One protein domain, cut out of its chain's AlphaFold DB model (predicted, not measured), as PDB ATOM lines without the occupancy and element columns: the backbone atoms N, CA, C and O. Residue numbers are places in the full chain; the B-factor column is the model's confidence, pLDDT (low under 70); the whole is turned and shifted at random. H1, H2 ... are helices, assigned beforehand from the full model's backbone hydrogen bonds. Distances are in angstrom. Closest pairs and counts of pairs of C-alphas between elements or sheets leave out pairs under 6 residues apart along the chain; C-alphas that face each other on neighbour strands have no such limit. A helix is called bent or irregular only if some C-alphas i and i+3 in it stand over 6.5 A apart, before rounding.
ATOM      1  N   TYR A   9      87.434  99.380  98.214       97.00
ATOM      2  CA  TYR A   9      87.878 100.658  98.766       97.00
ATOM      3  C   TYR A   9      87.600 100.765 100.265       97.00
ATOM      4  O   TYR A   9      88.390 101.375 100.980       97.00
ATOM      5  N   MET A  10      86.551 100.107 100.763       95.81
ATOM      6  CA  MET A  10      86.351  99.924 102.202       95.81
ATOM      7  C   MET A  10      87.409  98.983 102.798       95.81
ATOM      8  O   MET A  10      87.958  99.254 103.866       95.81
ATOM      9  N   GLU A  11      87.754  97.908 102.081       97.31
ATOM     10  CA  GLU A  11      88.864  97.032 102.469       97.31
ATOM     11  C   GLU A  11      90.187  97.817 102.510       97.31
ATOM     12  O   GLU A  11      90.922  97.757 103.498       97.31
ATOM     13  N   ALA A  12      90.459  98.629 101.485       98.31
ATOM     14  CA  ALA A  12      91.646  99.476 101.417       98.31
ATOM     15  C   ALA A  12      91.694 100.521 102.539       98.31
ATOM     16  O   ALA A  12      92.756 100.735 103.126       98.31
ATOM     17  N   PHE A  13      90.552 101.125 102.882       97.81
ATOM     18  CA  PHE A  13      90.438 102.049 104.006       97.81
ATOM     19  C   PHE A  13      90.881 101.397 105.319       97.81
ATOM     20  O   PHE A  13      91.682 101.981 106.045       97.81
ATOM     21  N   GLY A  14      90.456 100.158 105.593       97.31
ATOM     22  CA  GLY A  14      90.901  99.440 106.790       97.31
ATOM     23  C   GLY A  14      92.420  99.228 106.842       97.31
ATOM     24  O   GLY A  14      93.015  99.349 107.909       97.31
ATOM     25  N   ILE A  15      93.080  99.005 105.701       98.44
ATOM     26  CA  ILE A  15      94.549  98.910 105.631       98.44
ATOM     27  C   ILE A  15      95.220 100.267 105.877       98.44
ATOM     28  O   ILE A  15      96.202 100.332 106.620       98.44
ATOM     29  N   VAL A  16      94.690 101.356 105.309       98.19
ATOM     30  CA  VAL A  16      95.179 102.717 105.596       98.19
ATOM     31  C   VAL A  16      95.050 103.031 107.085       98.19
ATOM     32  O   VAL A  16      96.012 103.493 107.695       98.19
ATOM     33  N   PHE A  17      93.900 102.722 107.686       96.94
ATOM     34  CA  PHE A  17      93.654 102.969 109.102       96.94
ATOM     35  C   PHE A  17      94.604 102.172 110.009       96.94
ATOM     36  O   PHE A  17      95.191 102.727 110.933       96.94
ATOM     37  N   ARG A  18      94.864 100.896 109.704       96.31
ATOM     38  CA  ARG A  18      95.850 100.094 110.456       96.31
ATOM     39  C   ARG A  18      97.265 100.639 110.360       96.31
ATOM     40  O   ARG A  18      97.998 100.621 111.349       96.31
ATOM     41  N   LYS A  19      97.657 101.134 109.183       97.06
ATOM     42  CA  LYS A  19      98.942 101.826 109.005       97.06
ATOM     43  C   LYS A  19      98.984 103.119 109.818       97.06
ATOM     44  O   LYS A  19     100.009 103.396 110.431       97.06
ATOM     45  N   TYR A  20      97.883 103.866 109.869       95.75
ATOM     46  CA  TYR A  20      97.760 105.079 110.677       95.75
ATOM     47  C   TYR A  20      97.931 104.779 112.173       95.75
ATOM     48  O   TYR A  20      98.712 105.456 112.845       95.75
ATOM     49  N   GLU A  21      97.308 103.708 112.670       93.19
ATOM     50  CA  GLU A  21      97.434 103.217 114.052       93.19
ATOM     51  C   GLU A  21      98.759 102.497 114.353       93.19
ATOM     52  O   GLU A  21      99.029 102.144 115.500       93.19
ATOM     53  N   ASN A  22      99.629 102.311 113.353       93.62
ATOM     54  CA  ASN A  22     100.862 101.523 113.460       93.62
ATOM     55  C   ASN A  22     100.615 100.108 114.021       93.62
ATOM     56  O   ASN A  22     101.398  99.592 114.823       93.62
ATOM     57  N   GLU A  23      99.508  99.484 113.620       92.94
ATOM     58  CA  GLU A  23      99.084  98.209 114.185       92.94
ATOM     59  C   GLU A  23      99.898  97.022 113.646       92.94
ATOM     60  O   GLU A  23     100.054  96.820 112.441       92.94
ATOM     61  N   ASP A  24     100.339  96.160 114.564       94.69
ATOM     62  CA  ASP A  24     100.909  94.851 114.259       94.69
ATOM     63  C   ASP A  24      99.816  93.776 114.364       94.69
ATOM     64  O   ASP A  24      99.545  93.234 115.439       94.69
ATOM     65  N   CYS A  25      99.191  93.454 113.226       95.69
ATOM     66  CA  CYS A  25      98.068  92.513 113.161       95.69
ATOM     67  C   CYS A  25      98.399  91.131 113.748       95.69
ATOM     68  O   CYS A  25      97.519  90.477 114.307       95.69
ATOM     69  N   ARG A  26      99.659  90.681 113.660       96.88
ATOM     70  CA  ARG A  26     100.083  89.392 114.229       96.88
ATOM     71  C   ARG A  26     100.084  89.439 115.748       96.88
ATOM     72  O   ARG A  26      99.568  88.521 116.380       96.88
ATOM     73  N   LYS A  27     100.613  90.514 116.338       94.88
ATOM     74  CA  LYS A  27     100.567  90.705 117.795       94.88
ATOM     75  C   LYS A  27      99.138  90.877 118.298       94.88
ATOM     76  O   LYS A  27      98.797  90.291 119.325       94.88
ATOM     77  N   THR A  28      98.297  91.622 117.577       93.81
ATOM     78  CA  THR A  28      96.867  91.744 117.902       93.81
ATOM     79  C   THR A  28      96.195  90.370 117.899       93.81
ATOM     80  O   THR A  28      95.564  89.994 118.890       93.81
ATOM     81  N   MET A  29      96.397  89.581 116.838       95.81
ATOM     82  CA  MET A  29      95.888  88.211 116.736       95.81
ATOM     83  C   MET A  29      96.357  87.349 117.914       95.81
ATOM     84  O   MET A  29      95.540  86.697 118.555       95.81
ATOM     85  N   GLU A  30      97.656  87.343 118.229       93.00
ATOM     86  CA  GLU A  30      98.210  86.550 119.334       93.00
ATOM     87  C   GLU A  30      97.623  86.944 120.691       93.00
ATOM     88  O   GLU A  30      97.269  86.066 121.483       93.00
ATOM     89  N   SER A  31      97.471  88.247 120.937       88.62
ATOM     90  CA  SER A  31      96.859  88.780 122.153       88.62
ATOM     91  C   SER A  31      95.433  88.255 122.331       88.62
ATOM     92  O   SER A  31      95.123  87.670 123.371       88.62
ATOM     93  N   ILE A  32      94.592  88.366 121.297       86.88
ATOM     94  CA  ILE A  32      93.197  87.902 121.334       86.88
ATOM     95  C   ILE A  32      93.137  86.373 121.441       86.88
ATOM     96  O   ILE A  32      92.463  85.833 122.318       86.88
ATOM     97  N   ARG A  33      93.907  85.665 120.607       90.00
ATOM     98  CA  ARG A  33      93.982  84.197 120.565       90.00
ATOM     99  C   ARG A  33      94.411  83.589 121.901       90.00
ATOM    100  O   ARG A  33      93.992  82.487 122.236       90.00
ATOM    101  N   SER A  34      95.257  84.276 122.670       84.19
ATOM    102  CA  SER A  34      95.728  83.777 123.968       84.19
ATOM    103  C   SER A  34      94.634  83.723 125.043       84.19
ATOM    104  O   SER A  34      94.738  82.912 125.961       84.19
ATOM    105  N   ARG A  35      93.583  84.545 124.909       81.19
ATOM    106  CA  ARG A  35      92.503  84.716 125.899       81.19
ATOM    107  C   ARG A  35      91.207  84.008 125.510       81.19
ATOM    108  O   ARG A  35      90.201  84.159 126.195       81.19
ATOM    109  N   ARG A  36      91.206  83.278 124.395       78.75
ATOM    110  CA  ARG A  36      90.000  82.714 123.785       78.75
ATOM    111  C   ARG A  36      90.157  81.219 123.484       78.75
ATOM    112  O   ARG A  36      91.262  80.781 123.140       78.75
ATOM    113  N   PRO A  37      89.083  80.422 123.621       76.25
ATOM    114  CA  PRO A  37      89.105  79.004 123.273       76.25
ATOM    115  C   PRO A  37      89.169  78.755 121.756       76.25
ATOM    116  O   PRO A  37      89.766  77.762 121.346       76.25
ATOM    117  N   GLU A  38      88.636  79.649 120.916       85.62
ATOM    118  CA  GLU A  38      88.514  79.497 119.454       85.62
ATOM    119  C   GLU A  38      89.820  79.818 118.701       85.62
ATOM    120  O   GLU A  38      89.863  80.638 117.780       85.62
ATOM    121  N   LYS A  39      90.932  79.200 119.108       86.75
ATOM    122  CA  LYS A  39      92.280  79.593 118.667       86.75
ATOM    123  C   LYS A  39      92.505  79.452 117.165       86.75
ATOM    124  O   LYS A  39      93.127  80.327 116.553       86.75
ATOM    125  N   GLU A  40      92.042  78.348 116.590       89.94
ATOM    126  CA  GLU A  40      92.161  78.053 115.163       89.94
ATOM    127  C   GLU A  40      91.342  79.051 114.345       89.94
ATOM    128  O   GLU A  40      91.876  79.674 113.430       89.94
ATOM    129  N   LEU A  41      90.093  79.287 114.757       87.88
ATOM    130  CA  LEU A  41      89.180  80.222 114.106       87.88
ATOM    131  C   LEU A  41      89.727  81.656 114.120       87.88
ATOM    132  O   LEU A  41      89.758  82.317 113.087       87.88
ATOM    133  N   ILE A  42      90.234  82.129 115.264       91.75
ATOM    134  CA  ILE A  42      90.859  83.459 115.364       91.75
ATOM    135  C   ILE A  42      92.056  83.568 114.415       91.75
ATOM    136  O   ILE A  42      92.229  84.593 113.761       91.75
ATOM    137  N   THR A  43      92.874  82.517 114.317       93.62
ATOM    138  CA  THR A  43      94.023  82.514 113.400       93.62
ATOM    139  C   THR A  43      93.561  82.615 111.944       93.62
ATOM    140  O   THR A  43      94.126  83.385 111.173       93.62
ATOM    141  N   GLU A  44      92.509  81.885 111.581       93.88
ATOM    142  CA  GLU A  44      91.950  81.890 110.230       93.88
ATOM    143  C   GLU A  44      91.352  83.251 109.835       93.88
ATOM    144  O   GLU A  44      91.623  83.757 108.745       93.88
ATOM    145  N   ILE A  45      90.593  83.887 110.730       94.50
ATOM    146  CA  ILE A  45      89.939  85.183 110.472       94.50
ATOM    147  C   ILE A  45      90.954  86.321 110.330       94.50
ATOM    148  O   ILE A  45      90.721  87.271 109.587       94.50
ATOM    149  N   PHE A  46      92.090  86.245 111.029       97.25
ATOM    150  CA  PHE A  46      93.150  87.250 110.918       97.25
ATOM    151  C   PHE A  46      94.022  87.077 109.669       97.25
ATOM    152  O   PHE A  46      94.711  88.019 109.270       97.25
ATOM    153  N   GLN A  47      94.011  85.903 109.039       97.69
ATOM    154  CA  GLN A  47      94.896  85.611 107.918       97.69
ATOM    155  C   GLN A  47      94.719  86.560 106.711       97.69
ATOM    156  O   GLN A  47      95.746  87.017 106.200       97.69
ATOM    157  N   PRO A  48      93.490  86.929 106.279       97.81
ATOM    158  CA  PRO A  48      93.296  87.890 105.196       97.81
ATOM    159  C   PRO A  48      93.944  89.238 105.500       97.81
ATOM    160  O   PRO A  48      94.727  89.729 104.695       97.81
ATOM    161  N   VAL A  49      93.683  89.822 106.675       98.25
ATOM    162  CA  VAL A  49      94.202  91.157 107.009       98.25
ATOM    163  C   VAL A  49      95.723  91.169 107.180       98.25
ATOM    164  O   VAL A  49      96.375  92.128 106.772       98.25
ATOM    165  N   ILE A  50      96.311  90.089 107.704       98.50
ATOM    166  CA  ILE A  50      97.770  89.935 107.782       98.50
ATOM    167  C   ILE A  50      98.380  89.917 106.373       98.50
ATOM    168  O   ILE A  50      99.328  90.653 106.111       98.50
ATOM    169  N   GLU A  51      97.815  89.130 105.454       98.62
ATOM    170  CA  GLU A  51      98.297  89.041 104.072       98.62
ATOM    171  C   GLU A  51      98.076  90.355 103.302       98.62
ATOM    172  O   GLU A  51      98.954  90.787 102.561       98.62
ATOM    173  N   MET A  52      96.957  91.054 103.532       98.56
ATOM    174  CA  MET A  52      96.711  92.391 102.972       98.56
ATOM    175  C   MET A  52      97.755  93.417 103.434       98.56
ATOM    176  O   MET A  52      98.222  94.224 102.628       98.56
ATOM    177  N   MET A  53      98.145  93.384 104.715       98.38
ATOM    178  CA  MET A  53      99.196  94.254 105.252       98.38
ATOM    179  C   MET A  53     100.570  93.941 104.642       98.38
ATOM    180  O   MET A  53     101.327  94.871 104.375       98.38
ATOM    181  N   GLU A  54     100.873  92.667 104.372       98.31
ATOM    182  CA  GLU A  54     102.124  92.233 103.728       98.31
ATOM    183  C   GLU A  54     102.228  92.686 102.273       98.31
ATOM    184  O   GLU A  54     103.232  93.274 101.878       98.31
ATOM    185  N   VAL A  55     101.186  92.469 101.464       98.50
ATOM    186  CA  VAL A  55     101.205  92.874 100.042       98.50
ATOM    187  C   VAL A  55     101.208  94.396  99.850       98.50
ATOM    188  O   VAL A  55     101.469  94.880  98.743       98.50
ATOM    189  N   CYS A  56     100.921  95.139 100.924       98.31
ATOM    190  CA  CYS A  56     100.962  96.595 100.990       98.31
ATOM    191  C   CYS A  56     102.097  97.120 101.884       98.31
ATOM    192  O   CYS A  56     102.055  98.291 102.264       98.31
ATOM    193  N   GLU A  57     103.078  96.302 102.282       96.75
ATOM    194  CA  GLU A  57     104.150  96.716 103.204       96.75
ATOM    195  C   GLU A  57     104.930  97.930 102.666       96.75
ATOM    196  O   GLU A  57     105.235  98.852 103.421       96.75
ATOM    197  N   ASP A  58     105.160  97.976 101.349       96.75
ATOM    198  CA  ASP A  58     105.890  99.037 100.644       96.75
ATOM    199  C   ASP A  58     105.124 100.364 100.525       96.75
ATOM    200  O   ASP A  58     105.724 101.400 100.232       96.75
ATOM    201  N   LEU A  59     103.810 100.360 100.765       96.88
ATOM    202  CA  LEU A  59     102.972 101.555 100.709       96.88
ATOM    203  C   LEU A  59     102.935 102.236 102.084       96.88
ATOM    204  O   LEU A  59     102.376 101.702 103.047       96.88
ATOM    205  N   SER A  60     103.518 103.428 102.182       95.00
ATOM    206  CA  SER A  60     103.576 104.222 103.413       95.00
ATOM    207  C   SER A  60     102.643 105.430 103.366       95.00
ATOM    208  O   SER A  60     102.445 106.023 102.307       95.00
ATOM    209  N   LEU A  61     102.150 105.851 104.530       97.69
ATOM    210  CA  LEU A  61     101.425 107.113 104.665       97.69
ATOM    211  C   LEU A  61     102.387 108.293 104.514       97.69
ATOM    212  O   LEU A  61     103.497 108.264 105.047       97.69
ATOM    213  N   ASN A  62     101.962 109.332 103.800       96.56
ATOM    214  CA  ASN A  62     102.732 110.559 103.660       96.56
ATOM    215  C   ASN A  62     102.661 111.380 104.961       96.56
ATOM    216  O   ASN A  62     101.603 111.932 105.251       96.56
ATOM    217  N   PRO A  63     103.749 111.529 105.736       94.56
ATOM    218  CA  PRO A  63     103.696 112.205 107.034       94.56
ATOM    219  C   PRO A  63     103.335 113.697 106.942       94.56
ATOM    220  O   PRO A  63     102.923 114.282 107.940       94.56
ATOM    221  N   GLU A  64     103.473 114.315 105.765       95.00
ATOM    222  CA  GLU A  64     103.102 115.717 105.540       95.00
ATOM    223  C   GLU A  64     101.604 115.905 105.265       95.00
ATOM    224  O   GLU A  64     101.099 117.026 105.359       95.00
ATOM    225  N   ASN A  65     100.887 114.830 104.926       97.12
ATOM    226  CA  ASN A  65      99.462 114.899 104.642       97.12
ATOM    227  C   ASN A  65      98.675 115.089 105.954       97.12
ATOM    228  O   ASN A  65      98.707 114.204 106.817       97.12
ATOM    229  N   PRO A  66      97.934 116.204 106.120       96.50
ATOM    230  CA  PRO A  66      97.245 116.499 107.374       96.50
ATOM    231  C   PRO A  66      96.176 115.473 107.770       96.50
ATOM    232  O   PRO A  66      95.841 115.405 108.949       96.50
ATOM    233  N   LEU A  67      95.664 114.658 106.834       96.56
ATOM    234  CA  LEU A  67      94.685 113.599 107.130       96.56
ATOM    235  C   LEU A  67      95.232 112.516 108.062       96.56
ATOM    236  O   LEU A  67      94.466 111.909 108.804       96.56
ATOM    237  N   TYR A  68      96.547 112.289 108.040       96.31
ATOM    238  CA  TYR A  68      97.218 111.353 108.944       96.31
ATOM    239  C   TYR A  68      97.749 112.053 110.208       96.31
ATOM    240  O   TYR A  68      98.482 111.453 110.996       96.31
ATOM    241  N   GLY A  69      97.409 113.331 110.402       93.88
ATOM    242  CA  GLY A  69      97.734 114.089 111.601       93.88
ATOM    243  C   GLY A  69      96.893 113.646 112.798       93.88
ATOM    244  O   GLY A  69      95.689 113.423 112.688       93.88
ATOM    245  N   ARG A  70      97.536 113.561 113.964       92.69
ATOM    246  CA  ARG A  70      96.898 113.207 115.238       92.69
ATOM    247  C   ARG A  70      96.145 114.424 115.783       92.69
ATOM    248  O   ARG A  70      96.772 115.374 116.250       92.69
ATOM    249  N   CYS A  71      94.817 114.415 115.666       92.56
ATOM    250  CA  CYS A  71      93.949 115.487 116.151       92.56
ATOM    251  C   CYS A  71      93.497 115.191 117.583       92.56
ATOM    252  O   CYS A  71      92.689 114.293 117.811       92.56
ATOM    253  N   SER A  72      93.989 115.966 118.549       90.94
ATOM    254  CA  SER A  72      93.787 115.658 119.966       90.94
ATOM    255  C   SER A  72      92.331 115.777 120.413       90.94
ATOM    256  O   SER A  72      91.933 115.099 121.351       90.94
ATOM    257  N   ALA A  73      91.530 116.615 119.748       87.81
ATOM    258  CA  ALA A  73      90.098 116.710 120.010       87.81
ATOM    259  C   ALA A  73      89.356 115.416 119.635       87.81
ATOM    260  O   ALA A  73      88.540 114.936 120.417       87.81
ATOM    261  N   LEU A  74      89.691 114.815 118.491       86.94
ATOM    262  CA  LEU A  74      89.065 113.572 118.035       86.94
ATOM    263  C   LEU A  74      89.553 112.354 118.831       86.94
ATOM    264  O   LEU A  74      88.756 111.496 119.178       86.94
ATOM    265  N   GLU A  75      90.827 112.319 119.230       83.94
ATOM    266  CA  GLU A  75      91.376 111.222 120.047       83.94
ATOM    267  C   GLU A  75      90.795 111.149 121.467       83.94
ATOM    268  O   GLU A  75      90.973 110.143 122.150       83.94
ATOM    269  N   THR A  76      90.118 112.204 121.936       77.38
ATOM    270  CA  THR A  76      89.385 112.145 123.212       77.38
ATOM    271  C   THR A  76      88.032 111.449 123.103       77.38
ATOM    272  O   THR A  76      87.403 111.206 124.132       77.38
ATOM    273  N   LEU A  77      87.580 111.141 121.887       74.75
ATOM    274  CA  LEU A  77      86.355 110.396 121.646       74.75
ATOM    275  C   LEU A  77      86.647 108.894 121.732       74.75
ATOM    276  O   LEU A  77      87.577 108.381 121.113       74.75
ATOM    277  N   ASP A  78      85.822 108.177 122.492       61.47
ATOM    278  CA  ASP A  78      85.970 106.731 122.713       61.47
ATOM    279  C   ASP A  78      85.579 105.880 121.477       61.47
ATOM    280  O   ASP A  78      85.574 104.651 121.546       61.47
ATOM    281  N   ASP A  79      85.240 106.509 120.345       68.06
ATOM    282  CA  ASP A  79      84.780 105.863 119.106       68.06
ATOM    283  C   ASP A  79      85.875 105.696 118.034       68.06
ATOM    284  O   ASP A  79      85.623 105.110 116.982       68.06
ATOM    285  N   GLY A  80      87.098 106.165 118.303       69.62
ATOM    286  CA  GLY A  80      88.217 106.068 117.362       69.62
ATOM    287  C   GLY A  80      88.167 107.086 116.217       69.62
ATOM    288  O   GLY A  80      88.836 106.879 115.199       69.62
ATOM    289  N   SER A  81      87.401 108.172 116.375       84.19
ATOM    290  CA  SER A  81      87.315 109.281 115.418       84.19
ATOM    291  C   SER A  81      88.684 109.836 115.023       84.19
ATOM    292  O   SER A  81      89.598 109.997 115.835       84.19
ATOM    293  N   ASN A  82      88.839 110.147 113.739       92.06
ATOM    294  CA  ASN A  82      90.086 110.640 113.159       92.06
ATOM    295  C   ASN A  82      89.814 111.325 111.812       92.06
ATOM    296  O   ASN A  82      88.824 111.037 111.146       92.06
ATOM    297  N   LEU A  83      90.719 112.207 111.378       95.69
ATOM    298  CA  LEU A  83      90.485 113.047 110.196       95.69
ATOM    299  C   LEU A  83      90.282 112.237 108.905       95.69
ATOM    300  O   LEU A  83      89.435 112.606 108.093       95.69
ATOM    301  N   LEU A  84      91.022 111.139 108.702       95.62
ATOM    302  CA  LEU A  84      90.862 110.312 107.498       95.62
ATOM    303  C   LEU A  84      89.514 109.571 107.477       95.62
ATOM    304  O   LEU A  84      88.921 109.437 106.408       95.62
ATOM    305  N   GLY A  85      89.009 109.138 108.635       94.56
ATOM    306  CA  GLY A  85      87.707 108.492 108.784       94.56
ATOM    307  C   GLY A  85      86.566 109.471 108.561       94.56
ATOM    308  O   GLY A  85      85.702 109.203 107.725       94.56
ATOM    309  N   GLU A  86      86.623 110.636 109.213       94.56
ATOM    310  CA  GLU A  86      85.614 111.688 109.042       94.56
ATOM    311  C   GLU A  86      85.529 112.149 107.585       94.56
ATOM    312  O   GLU A  86      84.437 112.289 107.036       94.56
ATOM    313  N   LEU A  87      86.670 112.316 106.905       96.69
ATOM    314  CA  LEU A  87      86.679 112.638 105.480       96.69
ATOM    315  C   LEU A  87      86.077 111.499 104.645       96.69
ATOM    316  O   LEU A  87      85.216 111.736 103.798       96.69
ATOM    317  N   PHE A  88      86.536 110.262 104.851       95.94
ATOM    318  CA  PHE A  88      86.108 109.126 104.040       95.94
ATOM    319  C   PHE A  88      84.592 108.916 104.134       95.94
ATOM    320  O   PHE A  88      83.923 108.860 103.104       95.94
ATOM    321  N   PHE A  89      84.021 108.876 105.337       92.81
ATOM    322  CA  PHE A  89      82.590 108.609 105.511       92.81
ATOM    323  C   PHE A  89      81.681 109.808 105.199       92.81
ATOM    324  O   PHE A  89      80.505 109.600 104.867       92.81
ATOM    325  N   ALA A  90      82.205 111.040 105.226       93.44
ATOM    326  CA  ALA A  90      81.469 112.230 104.792       93.44
ATOM    327  C   ALA A  90      81.158 112.216 103.283       93.44
ATOM    328  O   ALA A  90      80.056 112.602 102.868       93.44
ATOM    329  N   TYR A  91      82.102 111.744 102.456       94.75
ATOM    330  CA  TYR A  91      82.005 111.864 100.994       94.75
ATOM    331  C   TYR A  91      81.913 110.547 100.232       94.75
ATOM    332  O   TYR A  91      81.421 110.555  99.108       94.75
ATOM    333  N   TYR A  92      82.357 109.428 100.802       94.31
ATOM    334  CA  TYR A  92      82.355 108.145 100.110       94.31
ATOM    335  C   TYR A  92      81.198 107.252 100.567       94.31
ATOM    336  O   TYR A  92      80.963 107.043 101.762       94.31
ATOM    337  N   ARG A  93      80.461 106.698  99.600       90.62
ATOM    338  CA  ARG A  93      79.377 105.740  99.836       90.62
ATOM    339  C   ARG A  93      79.842 104.351  99.415       90.62
ATOM    340  O   ARG A  93      79.999 104.047  98.243       90.62
ATOM    341  N   THR A  94      80.055 103.480 100.394       87.38
ATOM    342  CA  THR A  94      80.556 102.107 100.188       87.38
ATOM    343  C   THR A  94      79.587 101.178  99.456       87.38
ATOM    344  O   THR A  94      79.948 100.074  99.057       87.38
ATOM    345  N   GLU A  95      78.341 101.598  99.300       82.38
ATOM    346  CA  GLU A  95      77.299 100.888  98.566       82.38
ATOM    347  C   GLU A  95      77.361 101.174  97.062       82.38
ATOM    348  O   GLU A  95      76.680 100.508  96.279       82.38
ATOM    349  N   GLU A  96      78.182 102.150  96.672       83.44
ATOM    350  CA  GLU A  96      78.457 102.541  95.298       83.44
ATOM    351  C   GLU A  96      79.801 101.949  94.843       83.44
ATOM    352  O   GLU A  96      80.684 101.626  95.642       83.44
ATOM    353  N   SER A  97      79.940 101.757  93.531       80.12
ATOM    354  CA  SER A  97      81.124 101.149  92.906       80.12
ATOM    355  C   SER A  97      82.102 102.178  92.331       80.12
ATOM    356  O   SER A  97      82.998 101.818  91.567       80.12
ATOM    357  N   GLU A  98      81.876 103.460  92.607       92.81
ATOM    358  CA  GLU A  98      82.678 104.561  92.082       92.81
ATOM    359  C   GLU A  98      84.048 104.617  92.757       92.81
ATOM    360  O   GLU A  98      84.238 104.143  93.879       92.81
ATOM    361  N   LYS A  99      85.037 105.181  92.064       95.44
ATOM    362  CA  LYS A  99      86.373 105.306  92.633       95.44
ATOM    363  C   LYS A  99      86.418 106.449  93.644       95.44
ATOM    364  O   LYS A  99      85.906 107.526  93.342       95.44
ATOM    365  N   PRO A 100      87.125 106.304  94.777       97.00
ATOM    366  CA  PRO A 100      87.305 107.397  95.728       97.00
ATOM    367  C   PRO A 100      87.820 108.694  95.087       97.00
ATOM    368  O   PRO A 100      87.350 109.769  95.455       97.00
ATOM    369  N   SER A 101      88.728 108.617  94.100       97.31
ATOM    370  CA  SER A 101      89.270 109.810  93.427       97.31
ATOM    371  C   SER A 101      88.279 110.554  92.529       97.31
ATOM    372  O   SER A 101      88.499 111.741  92.268       97.31
ATOM    373  N   ASP A 102      87.201 109.894  92.099       96.25
ATOM    374  CA  ASP A 102      86.139 110.500  91.298       96.25
ATOM    375  C   ASP A 102      85.119 111.222  92.196       96.25
ATOM    376  O   ASP A 102      84.604 112.270  91.816       96.25
ATOM    377  N   VAL A 103      84.874 110.715  93.413       96.75
ATOM    378  CA  VAL A 103      83.773 111.192  94.273       96.75
ATOM    379  C   VAL A 103      84.239 112.111  95.405       96.75
ATOM    380  O   VAL A 103      83.670 113.184  95.606       96.75
ATOM    381  N   ILE A 104      85.284 111.732  96.153       97.75
ATOM    382  CA  ILE A 104      85.672 112.441  97.388       97.75
ATOM    383  C   ILE A 104      86.182 113.863  97.097       97.75
ATOM    384  O   ILE A 104      85.659 114.800  97.705       97.75
ATOM    385  N   PRO A 105      87.151 114.087  96.180       97.69
ATOM    386  CA  PRO A 105      87.648 115.437  95.915       97.69
ATOM    387  C   PRO A 105      86.562 116.360  95.354       97.69
ATOM    388  O   PRO A 105      86.518 117.534  95.712       97.69
ATOM    389  N   GLN A 106      85.686 115.832  94.489       96.56
ATOM    390  CA  GLN A 106      84.582 116.597  93.915       96.56
ATOM    391  C   GLN A 106      83.580 116.994  95.002       96.56
ATOM    392  O   GLN A 106      83.286 118.175  95.146       96.56
ATOM    393  N   GLY A 107      83.117 116.033  95.805       96.12
ATOM    394  CA  GLY A 107      82.146 116.291  96.864       96.12
ATOM    395  C   GLY A 107      82.648 117.282  97.915       96.12
ATOM    396  O   GLY A 107      81.875 118.132  98.345       96.12
ATOM    397  N   PHE A 108      83.932 117.204  98.284       97.06
ATOM    398  CA  PHE A 108      84.567 118.148  99.210       97.06
ATOM    399  C   PHE A 108      84.685 119.554  98.613       97.06
ATOM    400  O   PHE A 108      84.500 120.551  99.305       97.06
ATOM    401  N   ALA A 109      85.007 119.662  97.321       95.69
ATOM    402  CA  ALA A 109      85.103 120.955  96.651       95.69
ATOM    403  C   ALA A 109      83.726 121.617  96.465       95.69
ATOM    404  O   ALA A 109      83.626 122.840  96.557       95.69
ATOM    405  N   GLU A 110      82.679 120.824  96.210       95.62
ATOM    406  CA  GLU A 110      81.307 121.298  95.979       95.62
ATOM    407  C   GLU A 110      80.671 121.951  97.210       95.62
ATOM    408  O   GLU A 110      79.958 122.944  97.064       95.62
ATOM    409  N   ASP A 111      80.927 121.421  98.408       94.75
ATOM    410  CA  ASP A 111      80.403 121.963  99.668       94.75
ATOM    411  C   ASP A 111      81.459 122.704 100.501       94.75
ATOM    412  O   ASP A 111      81.214 123.053 101.655       94.75
ATOM    413  N   HIS A 112      82.636 122.956  99.919       94.88
ATOM    414  CA  HIS A 112      83.768 123.612 100.575       94.88
ATOM    415  C   HIS A 112      84.197 122.948 101.899       94.88
ATOM    416  O   HIS A 112      84.671 123.620 102.816       94.88
ATOM    417  N   GLY A 113      84.046 121.626 102.012       95.44
ATOM    418  CA  GLY A 113      84.407 120.870 103.206       95.44
ATOM    419  C   GLY A 113      83.338 120.896 104.300       95.44
ATOM    420  O   GLY A 113      83.624 120.496 105.429       95.44
ATOM    421  N   GLN A 114      82.120 121.358 104.008       95.12
ATOM    422  CA  GLN A 114      81.057 121.500 105.001       95.12
ATOM    423  C   GLN A 114      80.733 120.176 105.699       95.12
ATOM    424  O   GLN A 114      80.791 120.123 106.926       95.12
ATOM    425  N   ARG A 115      80.470 119.094 104.950       93.62
ATOM    426  CA  ARG A 115      80.151 117.785 105.551       93.62
ATOM    427  C   ARG A 115      81.286 117.248 106.412       93.62
ATOM    428  O   ARG A 115      81.048 116.660 107.457       93.62
ATOM    429  N   PHE A 116      82.529 117.484 105.994       95.38
ATOM    430  CA  PHE A 116      83.701 117.124 106.792       95.38
ATOM    431  C   PHE A 116      83.698 117.839 108.143       95.38
ATOM    432  O   PHE A 116      83.912 117.206 109.173       95.38
ATOM    433  N   VAL A 117      83.435 119.149 108.141       95.19
ATOM    434  CA  VAL A 117      83.385 119.951 109.367       95.19
ATOM    435  C   VAL A 117      82.198 119.554 110.252       95.19
ATOM    436  O   VAL A 117      82.340 119.470 111.469       95.19
ATOM    437  N   GLU A 118      81.047 119.243 109.665       92.50
ATOM    438  CA  GLU A 118      79.891 118.719 110.401       92.50
ATOM    439  C   GLU A 118      80.222 117.386 111.094       92.50
ATOM    440  O   GLU A 118      79.904 117.220 112.272       92.50
ATOM    441  N   CYS A 119      80.932 116.483 110.406       89.56
ATOM    442  CA  CYS A 119      81.390 115.206 110.953       89.56
ATOM    443  C   CYS A 119      82.393 115.377 112.109       89.56
ATOM    444  O   CYS A 119      82.130 114.899 113.210       89.56
ATOM    445  N   ILE A 120      83.488 116.133 111.926       91.44
ATOM    446  CA  ILE A 120      84.520 116.300 112.978       91.44
ATOM    447  C   ILE A 120      83.980 116.964 114.259       91.44
ATOM    448  O   ILE A 120      84.515 116.731 115.340       91.44
ATOM    449  N   PHE A 121      82.948 117.809 114.154       89.12
ATOM    450  CA  PHE A 121      82.313 118.461 115.308       89.12
ATOM    451  C   PHE A 121      81.054 117.734 115.799       89.12
ATOM    452  O   PHE A 121      80.418 118.217 116.735       89.12
ATOM    453  N   ASN A 122      80.708 116.591 115.195       84.06
ATOM    454  CA  ASN A 122      79.516 115.801 115.497       84.06
ATOM    455  C   ASN A 122      78.232 116.658 115.533       84.06
ATOM    456  O   ASN A 122      77.476 116.649 116.509       84.06
ATOM    457  N   MET A 123      78.021 117.470 114.493       82.62
ATOM    458  CA  MET A 123      76.877 118.379 114.411       82.62
ATOM    459  C   MET A 123      75.618 117.655 113.911       82.62
ATOM    460  O   MET A 123      75.644 116.967 112.894       82.62
ATOM    461  N   GLU A 124      74.490 117.846 114.603       72.62
ATOM    462  CA  GLU A 124      73.191 117.283 114.185       72.62
ATOM    463  C   GLU A 124      72.499 118.111 113.090       72.62
ATOM    464  O   GLU A 124      71.731 117.572 112.280       72.62
ATOM    465  N   ASP A 125      72.770 119.417 113.090       78.56
ATOM    466  CA  ASP A 125      72.229 120.406 112.166       78.56
ATOM    467  C   ASP A 125      73.300 120.866 111.178       78.56
ATOM    468  O   ASP A 125      74.493 120.883 111.485       78.56
ATOM    469  N   LYS A 126      72.854 121.306 109.996       81.38
ATOM    470  CA  LYS A 126      73.758 121.854 108.983       81.38
ATOM    471  C   LYS A 126      74.500 123.080 109.499       81.38
ATOM    472  O   LYS A 126      73.892 123.948 110.140       81.38
ATOM    473  N   LEU A 127      75.772 123.191 109.115       86.00
ATOM    474  CA  LEU A 127      76.602 124.361 109.376       86.00
ATOM    475  C   LEU A 127      75.881 125.634 108.915       86.00
ATOM    476  O   LEU A 127      75.376 125.722 107.795       86.00
ATOM    477  N   GLN A 128      75.824 126.619 109.809       84.81
ATOM    478  CA  GLN A 128      75.229 127.935 109.540       84.81
ATOM    479  C   GLN A 128      76.281 128.983 109.152       84.81
ATOM    480  O   GLN A 128      75.938 130.059 108.663       84.81
ATOM    481  N   GLU A 129      77.553 128.684 109.408       89.06
ATOM    482  CA  GLU A 129      78.704 129.531 109.120       89.06
ATOM    483  C   GLU A 129      79.580 128.862 108.045       89.06
ATOM    484  O   GLU A 129      79.360 127.714 107.675       89.06
ATOM    485  N   ASP A 130      80.556 129.587 107.507       93.38
ATOM    486  CA  ASP A 130      81.595 129.013 106.656       93.38
ATOM    487  C   ASP A 130      82.436 127.958 107.430       93.38
ATOM    488  O   ASP A 130      82.742 128.172 108.615       93.38
ATOM    489  N   PRO A 131      82.841 126.835 106.799       95.06
ATOM    490  CA  PRO A 131      83.637 125.788 107.447       95.06
ATOM    491  C   PRO A 131      84.953 126.286 108.062       95.06
ATOM    492  O   PRO A 131      85.317 125.876 109.167       95.06
ATOM    493  N   VAL A 132      85.657 127.214 107.398       95.81
ATOM    494  CA  VAL A 132      86.922 127.784 107.894       95.81
ATOM    495  C   VAL A 132      86.677 128.619 109.144       95.81
ATOM    496  O   VAL A 132      87.403 128.485 110.133       95.81
ATOM    497  N   LEU A 133      85.645 129.465 109.124       95.12
ATOM    498  CA  LEU A 133      85.284 130.290 110.277       95.12
ATOM    499  C   LEU A 133      84.845 129.433 111.467       95.12
ATOM    500  O   LEU A 133      85.315 129.665 112.579       95.12
ATOM    501  N   THR A 134      84.056 128.387 111.222       95.06
ATOM    502  CA  THR A 134      83.632 127.429 112.257       95.06
ATOM    503  C   THR A 134      84.833 126.820 112.980       95.06
ATOM    504  O   THR A 134      84.898 126.811 114.211       95.06
ATOM    505  N   VAL A 135      85.844 126.375 112.227       95.56
ATOM    506  CA  VAL A 135      87.075 125.817 112.804       95.56
ATOM    507  C   VAL A 135      87.843 126.877 113.596       95.56
ATOM    508  O   VAL A 135      88.295 126.601 114.709       95.56
ATOM    509  N   LEU A 136      87.971 128.101 113.074       95.25
ATOM    510  CA  LEU A 136      88.665 129.199 113.758       95.25
ATOM    511  C   LEU A 136      87.986 129.586 115.078       95.25
ATOM    512  O   LEU A 136      88.682 129.793 116.079       95.25
ATOM    513  N   HIS A 137      86.654 129.641 115.086       94.75
ATOM    514  CA  HIS A 137      85.828 129.986 116.244       94.75
ATOM    515  C   HIS A 137      85.700 128.854 117.272       94.75
ATOM    516  O   HIS A 137      85.292 129.117 118.402       94.75
ATOM    517  N   SER A 138      86.069 127.618 116.923       93.69
ATOM    518  CA  SER A 138      85.994 126.482 117.846       93.69
ATOM    519  C   SER A 138      86.917 126.639 119.065       93.69
ATOM    520  O   SER A 138      87.919 127.356 119.029       93.69
ATOM    521  N   GLU A 139      86.633 125.920 120.151       93.94
ATOM    522  CA  GLU A 139      87.498 125.894 121.344       93.94
ATOM    523  C   GLU A 139      88.683 124.915 121.214       93.94
ATOM    524  O   GLU A 139      89.414 124.676 122.177       93.94
ATOM    525  N   TRP A 140      88.894 124.333 120.027       93.94
ATOM    526  CA  TRP A 140      89.973 123.373 119.797       93.94
ATOM    527  C   TRP A 140      91.349 124.039 119.870       93.94
ATOM    528  O   TRP A 140      91.507 125.244 119.659       93.94
ATOM    529  N   LYS A 141      92.378 123.240 120.164       94.88
ATOM    530  CA  LYS A 141      93.758 123.732 120.227       94.88
ATOM    531  C   LYS A 141      94.216 124.213 118.852       94.88
ATOM    532  O   LYS A 141      93.868 123.619 117.835       94.88
ATOM    533  N   ASP A 142      95.094 125.213 118.830       95.94
ATOM    534  CA  ASP A 142      95.636 125.779 117.586       95.94
ATOM    535  C   ASP A 142      96.260 124.718 116.666       95.94
ATOM    536  O   ASP A 142      96.118 124.789 115.451       95.94
ATOM    537  N   GLN A 143      96.918 123.703 117.237       93.69
ATOM    538  CA  GLN A 143      97.509 122.602 116.470       93.69
ATOM    539  C   GLN A 143      96.453 121.781 115.719       93.69
ATOM    540  O   GLN A 143      96.639 121.501 114.536       93.69
ATOM    541  N   ASP A 144      95.334 121.463 116.374       95.12
ATOM    542  CA  ASP A 144      94.222 120.718 115.776       95.12
ATOM    543  C   ASP A 144      93.543 121.559 114.688       95.12
ATOM    544  O   ASP A 144      93.319 121.085 113.574       95.12
ATOM    545  N   LYS A 145      93.317 122.852 114.967       96.25
ATOM    546  CA  LYS A 145      92.783 123.807 113.986       96.25
ATOM    547  C   LYS A 145      93.655 123.882 112.736       96.25
ATOM    548  O   LYS A 145      93.130 123.842 111.629       96.25
ATOM    549  N   ILE A 146      94.981 123.961 112.882       95.81
ATOM    550  CA  ILE A 146      95.911 124.051 111.744       95.81
ATOM    551  C   ILE A 146      95.801 122.829 110.823       95.81
ATOM    552  O   ILE A 146      95.866 123.004 109.606       95.81
ATOM    553  N   LEU A 147      95.630 121.615 111.360       95.56
ATOM    554  CA  LEU A 147      95.452 120.409 110.538       95.56
ATOM    555  C   LEU A 147      94.219 120.533 109.636       95.56
ATOM    556  O   LEU A 147      94.312 120.335 108.427       95.56
ATOM    557  N   ILE A 148      93.091 120.932 110.221       96.38
ATOM    558  CA  ILE A 148      91.808 121.052 109.522       96.38
ATOM    559  C   ILE A 148      91.852 122.208 108.521       96.38
ATOM    560  O   ILE A 148      91.436 122.057 107.379       96.38
ATOM    561  N   LEU A 149      92.425 123.352 108.904       96.62
ATOM    562  CA  LEU A 149      92.556 124.516 108.025       96.62
ATOM    563  C   LEU A 149      93.425 124.224 106.799       96.62
ATOM    564  O   LEU A 149      93.095 124.678 105.706       96.62
ATOM    565  N   LYS A 150      94.498 123.434 106.941       95.31
ATOM    566  CA  LYS A 150      95.290 122.976 105.787       95.31
ATOM    567  C   LYS A 150      94.449 122.154 104.806       95.31
ATOM    568  O   LYS A 150      94.645 122.282 103.601       95.31
ATOM    569  N   LEU A 151      93.520 121.339 105.312       96.31
ATOM    570  CA  LEU A 151      92.592 120.563 104.483       96.31
ATOM    571  C   LEU A 151      91.502 121.441 103.861       96.31
ATOM    572  O   LEU A 151      91.141 121.229 102.714       96.31
ATOM    573  N   LEU A 152      90.989 122.444 104.569       96.38
ATOM    574  CA  LEU A 152      89.939 123.315 104.029       96.38
ATOM    575  C   LEU A 152      90.460 124.293 102.966       96.38
ATOM    576  O   LEU A 152      89.753 124.576 102.006       96.38
ATOM    577  N   VAL A 153      91.684 124.807 103.123       91.88
ATOM    578  CA  VAL A 153      92.239 125.833 102.222       91.88
ATOM    579  C   VAL A 153      92.940 125.222 101.007       91.88
ATOM    580  O   VAL A 153      92.689 125.657  99.889       91.88
ATOM    581  N   ASP A 154      93.776 124.199 101.212       85.81
ATOM    582  CA  ASP A 154      94.616 123.587 100.167       85.81
ATOM    583  C   ASP A 154      94.458 122.048 100.132       85.81
ATOM    584  O   ASP A 154      95.387 121.304  99.801       85.81
ATOM    585  N   GLY A 155      93.275 121.544 100.501       90.56
ATOM    586  CA  GLY A 155      93.010 120.113 100.686       90.56
ATOM    587  C   GLY A 155      93.077 119.252  99.439       90.56
ATOM    588  O   GLY A 155      93.327 118.057  99.561       90.56
ATOM    589  N   GLU A 156      92.867 119.815  98.247       94.62
ATOM    590  CA  GLU A 156      92.679 119.019  97.028       94.62
ATOM    591  C   GLU A 156      93.847 118.054  96.774       94.62
ATOM    592  O   GLU A 156      93.630 116.875  96.498       94.62
ATOM    593  N   VAL A 157      95.089 118.529  96.916       95.56
ATOM    594  CA  VAL A 157      96.288 117.703  96.704       95.56
ATOM    595  C   VAL A 157      96.345 116.555  97.715       95.56
ATOM    596  O   VAL A 157      96.610 115.413  97.337       95.56
ATOM    597  N   TRP A 158      96.041 116.837  98.982       97.19
ATOM    598  CA  TRP A 158      96.074 115.866 100.078       97.19
ATOM    599  C   TRP A 158      94.965 114.819  99.968       97.19
ATOM    600  O   TRP A 158      95.210 113.627 100.159       97.19
ATOM    601  N   ILE A 159      93.755 115.250  99.605       98.31
ATOM    602  CA  ILE A 159      92.592 114.382  99.415       98.31
ATOM    603  C   ILE A 159      92.810 113.474  98.200       98.31
ATOM    604  O   ILE A 159      92.550 112.272  98.273       98.31
ATOM    605  N   ARG A 160      93.339 114.007  97.090       98.06
ATOM    606  CA  ARG A 160      93.669 113.199  95.905       98.06
ATOM    607  C   ARG A 160      94.784 112.194  96.178       98.06
ATOM    608  O   ARG A 160      94.708 111.073  95.684       98.06
ATOM    609  N   GLU A 161      95.797 112.565  96.961       97.94
ATOM    610  CA  GLU A 161      96.846 111.636  97.394       97.94
ATOM    611  C   GLU A 161      96.266 110.490  98.234       97.94
ATOM    612  O   GLU A 161      96.525 109.327  97.926       97.94
ATOM    613  N   PHE A 162      95.407 110.799  99.211       98.44
ATOM    614  CA  PHE A 162      94.691 109.794 100.003       98.44
ATOM    615  C   PHE A 162      93.845 108.855  99.125       98.44
ATOM    616  O   PHE A 162      93.948 107.635  99.248       98.44
ATOM    617  N   CYS A 163      93.076 109.397  98.176       98.50
ATOM    618  CA  CYS A 163      92.288 108.587  97.239       98.50
ATOM    619  C   CYS A 163      93.173 107.692  96.359       98.50
ATOM    620  O   CYS A 163      92.871 106.517  96.159       98.50
ATOM    621  N   SER A 164      94.293 108.225  95.865       98.31
ATOM    622  CA  SER A 164      95.271 107.464  95.083       98.31
ATOM    623  C   SER A 164      95.879 106.319  95.892       98.31
ATOM    624  O   SER A 164      96.059 105.220  95.366       98.31
ATOM    625  N   LEU A 165      96.168 106.540  97.178       98.69
ATOM    626  CA  LEU A 165      96.652 105.491  98.069       98.69
ATOM    627  C   LEU A 165      95.596 104.396  98.273       98.69
ATOM    628  O   LEU A 165      95.926 103.216  98.151       98.69
ATOM    629  N   LEU A 166      94.334 104.767  98.527       98.38
ATOM    630  CA  LEU A 166      93.225 103.811  98.635       98.38
ATOM    631  C   LEU A 166      93.104 102.950  97.374       98.38
ATOM    632  O   LEU A 166      92.963 101.735  97.471       98.38
ATOM    633  N   GLU A 167      93.197 103.558  96.193       98.25
ATOM    634  CA  GLU A 167      93.107 102.837  94.922       98.25
ATOM    635  C   GLU A 167      94.296 101.903  94.672       98.25
ATOM    636  O   GLU A 167      94.105 100.780  94.203       98.25
ATOM    637  N   GLN A 168      95.512 102.328  95.024       98.50
ATOM    638  CA  GLN A 168      96.703 101.479  94.939       98.50
ATOM    639  C   GLN A 168      96.606 100.274  95.878       98.50
ATOM    640  O   GLN A 168      96.895  99.149  95.466       98.50
ATOM    641  N   ILE A 169      96.170 100.493  97.121       98.69
ATOM    642  CA  ILE A 169      95.948  99.419  98.092       98.69
ATOM    643  C   ILE A 169      94.844  98.485  97.593       98.69
ATOM    644  O   ILE A 169      95.060  97.277  97.573       98.69
ATOM    645  N   ALA A 170      93.706  99.018  97.136       98.12
ATOM    646  CA  ALA A 170      92.584  98.232  96.616       98.12
ATOM    647  C   ALA A 170      93.022  97.273  95.497       98.12
ATOM    648  O   ALA A 170      92.619  96.109  95.480       98.12
ATOM    649  N   GLU A 171      93.891  97.732  94.593       98.00
ATOM    650  CA  GLU A 171      94.430  96.891  93.526       98.00
ATOM    651  C   GLU A 171      95.381  95.805  94.053       98.00
ATOM    652  O   GLU A 171      95.311  94.659  93.612       98.00
ATOM    653  N   ARG A 172      96.231  96.130  95.037       98.31
ATOM    654  CA  ARG A 172      97.159  95.168  95.662       98.31
ATOM    655  C   ARG A 172      96.440  94.089  96.471       98.31
ATOM    656  O   ARG A 172      96.872  92.939  96.451       98.31
ATOM    657  N   ILE A 173      95.364  94.438  97.178       98.31
ATOM    658  CA  ILE A 173      94.638  93.501  98.047       98.31
ATOM    659  C   ILE A 173      93.584  92.678  97.308       98.31
ATOM    660  O   ILE A 173      93.144  91.665  97.847       98.31
ATOM    661  N   ARG A 174      93.186  93.059  96.087       97.50
ATOM    662  CA  ARG A 174      92.177  92.335  95.293       97.50
ATOM    663  C   ARG A 174      92.436  90.819  95.225       97.50
ATOM    664  O   ARG A 174      91.514  90.079  95.564       97.50
ATOM    665  N   PRO A 175      93.650  90.321  94.903       98.19
ATOM    666  CA  PRO A 175      93.908  88.879  94.870       98.19
ATOM    667  C   PRO A 175      93.757  88.209  96.243       98.19
ATOM    668  O   PRO A 175      93.377  87.043  96.327       98.19
ATOM    669  N   VAL A 176      94.045  88.941  97.325       98.12
ATOM    670  CA  VAL A 176      93.871  88.461  98.702       98.12
ATOM    671  C   VAL A 176      92.380  88.359  99.028       98.12
ATOM    672  O   VAL A 176      91.930  87.323  99.507       98.12
ATOM    673  N   VAL A 177      91.587  89.385  98.701       95.81
ATOM    674  CA  VAL A 177      90.126  89.363  98.882       95.81
ATOM    675  C   VAL A 177      89.494  88.205  98.103       95.81
ATOM    676  O   VAL A 177      88.705  87.453  98.667       95.81
ATOM    677  N   GLU A 178      89.896  88.001  96.846       95.69
ATOM    678  CA  GLU A 178      89.424  86.891  96.005       95.69
ATOM    679  C   GLU A 178      89.806  85.519  96.584       95.69
ATOM    680  O   GLU A 178      88.980  84.603  96.618       95.69
ATOM    681  N   LYS A 179      91.038  85.375  97.093       96.50
ATOM    682  CA  LYS A 179      91.517  84.152  97.757       96.50
ATOM    683  C   LYS A 179      90.673  83.788  98.984       96.50
ATOM    684  O   LYS A 179      90.405  82.607  99.195       96.50
ATOM    685  N   TYR A 180      90.243  84.779  99.768       95.38
ATOM    686  CA  TYR A 180      89.443  84.588 100.985       95.38
ATOM    687  C   TYR A 180      87.941  84.848 100.789       95.38
ATOM    688  O   TYR A 180      87.203  84.976 101.765       95.38
ATOM    689  N   GLN A 181      87.446  84.856  99.545       91.50
ATOM    690  CA  GLN A 181      86.031  85.105  99.226       91.50
ATOM    691  C   GLN A 181      85.066  84.157  99.963       91.50
ATOM    692  O   GLN A 181      83.933  84.531 100.267       91.50
TER     693      GLN A 181
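Overview. This is residues 9 to 181 of the 356 residues of the protein "Regulatory protein ArsR" of Firmicutes bacterium CAG:646 (UniProt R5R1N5). The bent helix H9 makes an L, and its long arm H9b runs as a spine along the elongated domain. The hairpin of H2 and H3 packs on H9b near its last residues through H3, H1 crosses it near its middle, and a cluster of H5, H6, H7, H8 and the short arm H9a lies about its first residues, with H4 at the cluster's edge. The printed part has 173 residues with nine named helices, H1 to H9 in order, and no named strand: all helix. It is compact, with a radius of gyration of the C-alphas of 17.6 A and spans of 53 by 33 by 29 A.

Along the chain. H1, residues 9 to 20, begins at C-alpha 9 at (87.878, 100.658, 98.766) and is 16.1 A long. H2 is residues 25 to 34, and H3, residues 39 to 55, is 24.6 A long with a kink of 36 degrees near residue 46. H4 is residues 72 to 75, H5 83 to 91, H6 100 to 110, H7 114 to 120 and H8 131 to 137. H9, residues 142 to 179, was assigned as one helix by its hydrogen bonds but is bent, with C-alphas 153 and 156 at 8.6 A. Its arms are H9a, residues 142 to 153, 15.7 A long, and H9b, residues 156 to 179, 34.9 A long, ending at C-alpha 179 at (91.517, 84.152, 97.757).

Arrangement. H9 is the hub, touching four helices, and its arms are about perpendicular at 87 degrees. H1 touches residues 166 to 173 of H9b, closest at the C-alphas of Ala 12 and Ala 170, 5.0 A, only just about perpendicular at 71 degrees. H3 touches H9b with residues 48 to 55 alone, closest at the C-alphas of Met 52 and Ile 173, 5.5 A. H2 and H3 form a hairpin at 6 degrees, closest at the C-alphas of Arg 33 and Lys 39, 5.3 A. H6 touches residues 156 to 167 of H9b at a shallow tilt of 27 degrees, opposite ways, closest at the C-alphas of Ser 101 and Cys 163, 5.0 A. H5 touches H7 at a steep tilt of 44 degrees, closest at the C-alphas of Leu 87 and Phe 116, 5.5 A. H8 and H9a form a hairpin at 19 degrees, closest at the C-alphas of Val 135 and Lys 145, 6.2 A. H4 is close to H9a but not clearly touching, with the C-alphas of Ser 72 and Asp 144, the closest, at 6.6 A. Every O i to N i+4 pair is within hydrogen-bond range in H1, H2, H5, H7, H8 and H9a, against 11 of 13 in H3, 5 of 7 in H6 and 18 of 20 in H9b; H4 is too short for such a pair.

Size, cuts and confidence. The C-alphas of Glu 40 and Glu 129, the two farthest apart, are 53.5 A apart. The printed part has no cut, and the link from H3 to H4, 16 residues, is long. Residues 75 to 80, of which 75 belongs to H4, stand free, and pLDDT is under 70 at residues 78 to 80.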